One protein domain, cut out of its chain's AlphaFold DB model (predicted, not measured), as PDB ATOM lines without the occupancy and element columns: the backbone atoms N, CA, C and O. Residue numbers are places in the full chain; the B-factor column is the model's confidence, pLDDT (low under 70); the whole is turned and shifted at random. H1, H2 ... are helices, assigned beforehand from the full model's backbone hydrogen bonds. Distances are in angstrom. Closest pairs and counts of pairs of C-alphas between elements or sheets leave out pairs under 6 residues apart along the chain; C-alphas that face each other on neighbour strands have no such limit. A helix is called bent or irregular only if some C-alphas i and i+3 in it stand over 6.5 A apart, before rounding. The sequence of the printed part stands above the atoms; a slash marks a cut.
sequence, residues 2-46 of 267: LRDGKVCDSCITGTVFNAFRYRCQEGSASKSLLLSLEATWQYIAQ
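This is residues 2 to 46 of the 267 residues of the protein "Glycos_transf_1 domain-containing protein" of Citrobacter portucalensis (UniProt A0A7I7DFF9). One long helix, H3, makes one side of a flat little domain, and the short helix H2 packs on the first half of it. From H2 the chain before it leads away from H3 through a second short helix, H1, to a small hook at residues 2 to 7, where two very short stretches pair side by side; the three helices make no bundle. The printed part has 45 residues with three named helices, in the order H1, H2, H3, and no named strand; the class is all helix, with 24 of the 45 printed residues in named helices. The whole is compact, with a radius of gyration of the C-alphas of 10.5 A, and its C-alphas span 33 by 23 by 11 A along their three main axes.

The longest helix is H3, residues 29 to 44, Ala 29 to Ile 44, with 16 residues. Its C-alpha 29 is at (-14.949, -2.821, 50.726) and its C-alpha 44 is at (-5.991, -23.216, 50.992), 22.3 A from first to last C-alpha. Along this helix y falls strongly, x rises and z hardly changes from end to end. Before it in the chain comes H2, residues 18 to 21, Asn 18 to Arg 21, which is 4.8 A from first to last C-alpha and begins with C-alpha 18 at (-4.132, -6.214, 49.674). The first helix along the chain is H1, residues 10 to 13, Ser 10 to Thr 13, which is 5.3 A from first to last C-alpha and begins with C-alpha 10 at (0.927, -6.119, 46.021). Outside the helices, residues 2 to 3 pair with residues 6 to 7, antiparallel, in stretches too short to be named as strands. No helix is bent or irregular.

H3 touches H2, with 10 pairs of C-alphas within 8 A. The closest C-alphas of the two are those of Phe 20 and Ser 32, 4.5 A apart, and the centres of the two helices are 9.3 A apart. H3 touches H2 with residues 29 to 36 alone. H2 also touches H1, but only at the corner by their link, and only just, with 3 pairs of C-alphas within 8 A. The closest C-alphas there are those of Cys 11 and Asn 18, 5.6 A apart, and the centres of H1 and H2 are 10.1 A apart. H1 and H3 are apart, with no C-alpha of the one within 8 A of the other. In H3 every pair of O of residue i and N of residue i+4 is within hydrogen-bond range. H1 and H2, with 4 residues each, are too short for such a pair; of O i to N i+3 pairs each has one, which is within range in H2 and not within range in H1.

The outline is flat. The two C-alphas farthest apart in the domain are those of Gly 5 and Ala 45, at 33.2 A, while the first and last printed C-alphas, those of Leu 2 and Gln 46, are 26.5 A apart. The printed residues run from 2 to 46, and the printed part has no cut. Four residues link H1 to H2, a tight link, and seven residues link H2 to H3, a short link; there is no long link between the helices. The mean pLDDT of the printed part of this predicted model is 90.8, with 93 for H3, 92 for H2 and 90 for H1, and no printed residue is under 70.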
ATOM      1  N   LEU A   2      -4.058  -2.335  38.373       84.75
ATOM      2  CA  LEU A   2      -3.718  -0.911  38.316       84.75
ATOM      3  C   LEU A   2      -4.224  -0.234  39.591       84.75
ATOM      4  O   LEU A   2      -5.386  -0.407  39.953       84.75
ATOM      5  N   ARG A   3      -3.360   0.517  40.271       85.31
ATOM      6  CA  ARG A   3      -3.688   1.313  41.459       85.31
ATOM      7  C   ARG A   3      -3.013   2.670  41.330       85.31
ATOM      8  O   ARG A   3      -1.837   2.733  40.998       85.31
ATOM      9  N   ASP A   4      -3.758   3.749  41.557       83.19
ATOM     10  CA  ASP A   4      -3.239   5.125  41.496       83.19
ATOM     11  C   ASP A   4      -2.501   5.460  40.183       83.19
ATOM     12  O   ASP A   4      -1.622   6.312  40.147       83.19
ATOM     13  N   GLY A   5      -2.875   4.802  39.079       80.25
ATOM     14  CA  GLY A   5      -2.253   5.000  37.762       80.25
ATOM     15  C   GLY A   5      -0.940   4.259  37.561       80.25
ATOM     16  O   GLY A   5      -0.229   4.545  36.611       80.25
ATOM     17  N   LYS A   6      -0.608   3.322  38.448       85.81
ATOM     18  CA  LYS A   6       0.579   2.480  38.330       85.81
ATOM     19  C   LYS A   6       0.199   1.021  38.453       85.81
ATOM     20  O   LYS A   6      -0.786   0.662  39.105       85.81
ATOM     21  N   VAL A   7       1.002   0.172  37.833       91.00
ATOM     22  CA  VAL A   7       0.889  -1.269  38.016       91.00
ATOM     23  C   VAL A   7       1.059  -1.616  39.494       91.00
ATOM     24  O   VAL A   7       1.904  -1.046  40.187       91.00
ATOM     25  N   CYS A   8       0.226  -2.526  39.992       91.44
ATOM     26  CA  CYS A   8       0.239  -2.945  41.386       91.44
ATOM     27  C   CYS A   8       0.330  -4.466  41.505       91.44
ATOM     28  O   CYS A   8      -0.643  -5.171  41.234       91.44
ATOM     29  N   ASP A   9       1.461  -4.931  42.035       92.56
ATOM     30  CA  ASP A   9       1.750  -6.353  42.255       92.56
ATOM     31  C   ASP A   9       1.590  -6.770  43.723       92.56
ATOM     32  O   ASP A   9       1.981  -7.867  44.107       92.56
ATOM     33  N   SER A  10       0.988  -5.916  44.562       92.31
ATOM     34  CA  SER A  10       0.927  -6.119  46.021       92.31
ATOM     35  C   SER A  10       0.280  -7.449  46.430       92.31
ATOM     36  O   SER A  10       0.635  -8.012  47.464       92.31
ATOM     37  N   CYS A  11      -0.681  -7.954  45.650       90.50
ATOM     38  CA  CYS A  11      -1.307  -9.253  45.911       90.50
ATOM     39  C   CYS A  11      -0.421 -10.437  45.496       90.50
ATOM     40  O   CYS A  11      -0.556 -11.507  46.072       90.50
ATOM     41  N   ILE A  12       0.476 -10.244  44.525       89.62
ATOM     42  CA  ILE A  12       1.401 -11.269  44.017       89.62
ATOM     43  C   ILE A  12       2.645 -11.350  44.911       89.62
ATOM     44  O   ILE A  12       3.133 -12.434  45.202       89.62
ATOM     45  N   THR A  13       3.182 -10.205  45.348       88.50
ATOM     46  CA  THR A  13       4.374 -10.131  46.217       88.50
ATOM     47  C   THR A  13       4.069 -10.342  47.697       88.50
ATOM     48  O   THR A  13       4.994 -10.466  48.492       88.50
ATOM     49  N   GLY A  14       2.800 -10.248  48.091       89.56
ATOM     50  CA  GLY A  14       2.386 -10.179  49.486       89.56
ATOM     51  C   GLY A  14       1.167 -11.047  49.748       89.56
ATOM     52  O   GLY A  14       1.196 -12.253  49.546       89.56
ATOM     53  N   THR A  15       0.088 -10.426  50.223       90.50
ATOM     54  CA  THR A  15      -1.164 -11.119  50.539       90.50
ATOM     55  C   THR A  15      -2.286 -10.678  49.613       90.50
ATOM     56  O   THR A  15      -2.403  -9.495  49.280       90.50
ATOM     57  N   VAL A  16      -3.167 -11.612  49.256       91.06
ATOM     58  CA  VAL A  16      -4.396 -11.335  48.497       91.06
ATOM     59  C   VAL A  16      -5.314 -10.338  49.217       91.06
ATOM     60  O   VAL A  16      -6.040  -9.599  48.557       91.06
ATOM     61  N   PHE A  17      -5.193 -10.197  50.545       93.88
ATOM     62  CA  PHE A  17      -5.899  -9.177  51.333       93.88
ATOM     63  C   PHE A  17      -5.498  -7.736  51.000       93.88
ATOM     64  O   PHE A  17      -6.202  -6.798  51.381       93.88
ATOM     65  N   ASN A  18      -4.419  -7.525  50.243       93.06
ATOM     66  CA  ASN A  18      -4.132  -6.214  49.674       93.06
ATOM     67  C   ASN A  18      -5.264  -5.738  48.746       93.06
ATOM     68  O   ASN A  18      -5.533  -4.539  48.700       93.06
ATOM     69  N   ALA A  19      -5.994  -6.650  48.089       90.06
ATOM     70  CA  ALA A  19      -7.179  -6.297  47.310       90.06
ATOM     71  C   ALA A  19      -8.278  -5.680  48.193       90.06
ATOM     72  O   ALA A  19      -8.851  -4.655  47.823       90.06
ATOM     73  N   PHE A  20      -8.523  -6.247  49.383       93.88
ATOM     74  CA  PHE A  20      -9.418  -5.668  50.389       93.88
ATOM     75  C   PHE A  20      -8.904  -4.326  50.918       93.88
ATOM     76  O   PHE A  20      -9.633  -3.334  50.876       93.88
ATOM     77  N   ARG A  21      -7.636  -4.270  51.350       92.94
ATOM     78  CA  ARG A  21      -6.997  -3.056  51.886       92.94
ATOM     79  C   ARG A  21      -7.123  -1.870  50.932       92.94
ATOM     80  O   ARG A  21      -7.389  -0.757  51.376       92.94
ATOM     81  N   TYR A  22      -6.933  -2.110  49.637       92.56
ATOM     82  CA  TYR A  22      -6.969  -1.075  48.604       92.56
ATOM     83  C   TYR A  22      -8.319  -0.955  47.893       92.56
ATOM     84  O   TYR A  22      -8.430  -0.175  46.952       92.56
ATOM     85  N   ARG A  23      -9.344  -1.694  48.336       91.44
ATOM     86  CA  ARG A  23     -10.705  -1.654  47.780       91.44
ATOM     87  C   ARG A  23     -10.733  -1.839  46.255       91.44
ATOM     88  O   ARG A  23     -11.424  -1.120  45.538       91.44
ATOM     89  N   CYS A  24      -9.956  -2.797  45.752       89.25
ATOM     90  CA  CYS A  24      -9.706  -2.963  44.319       89.25
ATOM     91  C   CYS A  24     -10.947  -3.337  43.486       89.25
ATOM     92  O   CYS A  24     -10.904  -3.203  42.265       89.25
ATOM     93  N   GLN A  25     -12.036  -3.796  44.108       89.81
ATOM     94  CA  GLN A  25     -13.304  -4.070  43.428       89.81
ATOM     95  C   GLN A  25     -14.201  -2.833  43.450       89.81
ATOM     96  O   GLN A  25     -15.008  -2.661  44.364       89.81
ATOM     97  N   GLU A  26     -14.030  -1.964  42.448       85.06
ATOM     98  CA  GLU A  26     -14.851  -0.757  42.232       85.06
ATOM     99  C   GLU A  26     -14.918   0.178  43.458       85.06
ATOM    100  O   GLU A  26     -15.915   0.856  43.687       85.06
ATOM    101  N   GLY A  27     -13.890   0.183  44.316       88.25
ATOM    102  CA  GLY A  27     -13.889   0.952  45.567       88.25
ATOM    103  C   GLY A  27     -14.752   0.355  46.692       88.25
ATOM    104  O   GLY A  27     -14.768   0.889  47.805       88.25
ATOM    105  N   SER A  28     -15.436  -0.769  46.456       93.38
ATOM    106  CA  SER A  28     -16.299  -1.426  47.437       93.38
ATOM    107  C   SER A  28     -15.509  -2.327  48.384       93.38
ATOM    108  O   SER A  28     -14.848  -3.286  47.973       93.38
ATOM    109  N   ALA A  29     -15.615  -2.046  49.685       93.62
ATOM    110  CA  ALA A  29     -14.949  -2.821  50.726       93.62
ATOM    111  C   ALA A  29     -15.492  -4.257  50.817       93.62
ATOM    112  O   ALA A  29     -14.705  -5.193  50.901       93.62
ATOM    113  N   SER A  30     -16.813  -4.447  50.745       95.06
ATOM    114  CA  SER A  30     -17.433  -5.775  50.842       95.06
ATOM    115  C   SER A  30     -17.092  -6.658  49.643       95.06
ATOM    116  O   SER A  30     -16.672  -7.798  49.834       95.06
ATOM    117  N   LYS A  31     -17.173  -6.122  48.414       95.00
ATOM    118  CA  LYS A  31     -16.764  -6.852  47.198       95.00
ATOM    119  C   LYS A  31     -15.282  -7.231  47.247       95.00
ATOM    120  O   LYS A  31     -14.911  -8.351  46.912       95.00
ATOM    121  N   SER A  32     -14.431  -6.310  47.704       94.62
ATOM    122  CA  SER A  32     -12.987  -6.553  47.792       94.62
ATOM    123  C   SER A  32     -12.619  -7.557  48.891       94.62
ATOM    124  O   SER A  32     -11.658  -8.312  48.734       94.62
ATOM    125  N   LEU A  33     -13.381  -7.587  49.991       95.62
ATOM    126  CA  LEU A  33     -13.238  -8.599  51.037       95.62
ATOM    127  C   LEU A  33     -13.627  -9.975  50.505       95.62
ATOM    128  O   LEU A  33     -12.849 -10.909  50.653       95.62
ATOM    129  N   LEU A  34     -14.784 -10.078  49.843       95.75
ATOM    130  CA  LEU A  34     -15.253 -11.330  49.254       95.75
ATOM    131  C   LEU A  34     -14.225 -11.902  48.269       95.75
ATOM    132  O   LEU A  34     -13.865 -13.066  48.392       95.75
ATOM    133  N   LEU A  35     -13.671 -11.065  47.386       93.56
ATOM    134  CA  LEU A  35     -12.595 -11.462  46.472       93.56
ATOM    135  C   LEU A  35     -11.349 -11.976  47.212       93.56
ATOM    136  O   LEU A  35     -10.737 -12.959  46.806       93.56
ATOM    137  N   SER A  36     -10.954 -11.305  48.298       94.25
ATOM    138  CA  SER A  36      -9.779 -11.711  49.082       94.25
ATOM    139  C   SER A  36     -10.015 -13.053  49.783       94.25
ATOM    140  O   SER A  36      -9.108 -13.885  49.840       94.25
ATOM    141  N   LEU A  37     -11.230 -13.278  50.294       95.69
ATOM    142  CA  LEU A  37     -11.634 -14.532  50.929       95.69
ATOM    143  C   LEU A  37     -11.710 -15.676  49.918       95.69
ATOM    144  O   LEU A  37     -11.175 -16.745  50.191       95.69
ATOM    145  N   GLU A  38     -12.299 -15.440  48.745       94.56
ATOM    146  CA  GLU A  38     -12.334 -16.409  47.651       94.56
ATOM    147  C   GLU A  38     -10.915 -16.808  47.232       94.56
ATOM    148  O   GLU A  38     -10.590 -17.991  47.219       94.56
ATOM    149  N   ALA A  39     -10.029 -15.839  46.977       91.19
ATOM    150  CA  ALA A  39      -8.642 -16.121  46.607       91.19
ATOM    151  C   ALA A  39      -7.884 -16.889  47.707       91.19
ATOM    152  O   ALA A  39      -7.105 -17.796  47.413       91.19
ATOM    153  N   THR A  40      -8.141 -16.564  48.978       91.62
ATOM    154  CA  THR A  40      -7.568 -17.291  50.122       91.62
ATOM    155  C   THR A  40      -8.088 -18.725  50.176       91.62
ATOM    156  O   THR A  40      -7.308 -19.651  50.383       91.62
ATOM    157  N   TRP A  41      -9.388 -18.926  49.946       92.88
ATOM    158  CA  TRP A  41      -9.990 -20.253  49.881       92.88
ATOM    159  C   TRP A  41      -9.395 -21.085  48.746       92.88
ATOM    160  O   TRP A  41      -8.993 -22.215  48.986       92.88
ATOM    161  N   GLN A  42      -9.255 -20.520  47.542       89.19
ATOM    162  CA  GLN A  42      -8.633 -21.198  46.398       89.19
ATOM    163  C   GLN A  42      -7.196 -21.648  46.706       89.19
ATOM    164  O   GLN A  42      -6.800 -22.753  46.332       89.19
ATOM    165  N   TYR A  43      -6.427 -20.812  47.414       85.75
ATOM    166  CA  TYR A  43      -5.072 -21.148  47.852       85.75
ATOM    167  C   TYR A  43      -5.062 -22.282  48.890       85.75
ATOM    168  O   TYR A  43      -4.316 -23.246  48.731       85.75
ATOM    169  N   ILE A  44      -5.910 -22.202  49.923       88.56
ATOM    170  CA  ILE A  44      -5.991 -23.216  50.992       88.56
ATOM    171  C   ILE A  44      -6.511 -24.553  50.456       88.56
ATOM    172  O   ILE A  44      -5.957 -25.598  50.781       88.56
ATOM    173  N   ALA A  45      -7.547 -24.521  49.619       90.19
ATOM    174  CA  ALA A  45      -8.130 -25.702  48.993       90.19
ATOM    175  C   ALA A  45      -7.210 -26.328  47.931       90.19
ATOM    176  O   ALA A  45      -7.494 -27.419  47.454       90.19
ATOM    177  N   GLN A  46      -6.116 -25.647  47.557       86.94
ATOM    178  CA  GLN A  46      -5.160 -26.083  46.538       86.94
ATOM    179  C   GLN A  46      -5.819 -26.455  45.201       86.94
ATOM    180  O   GLN A  46      -5.302 -27.288  44.461       86.94
TER     181      GLN A  46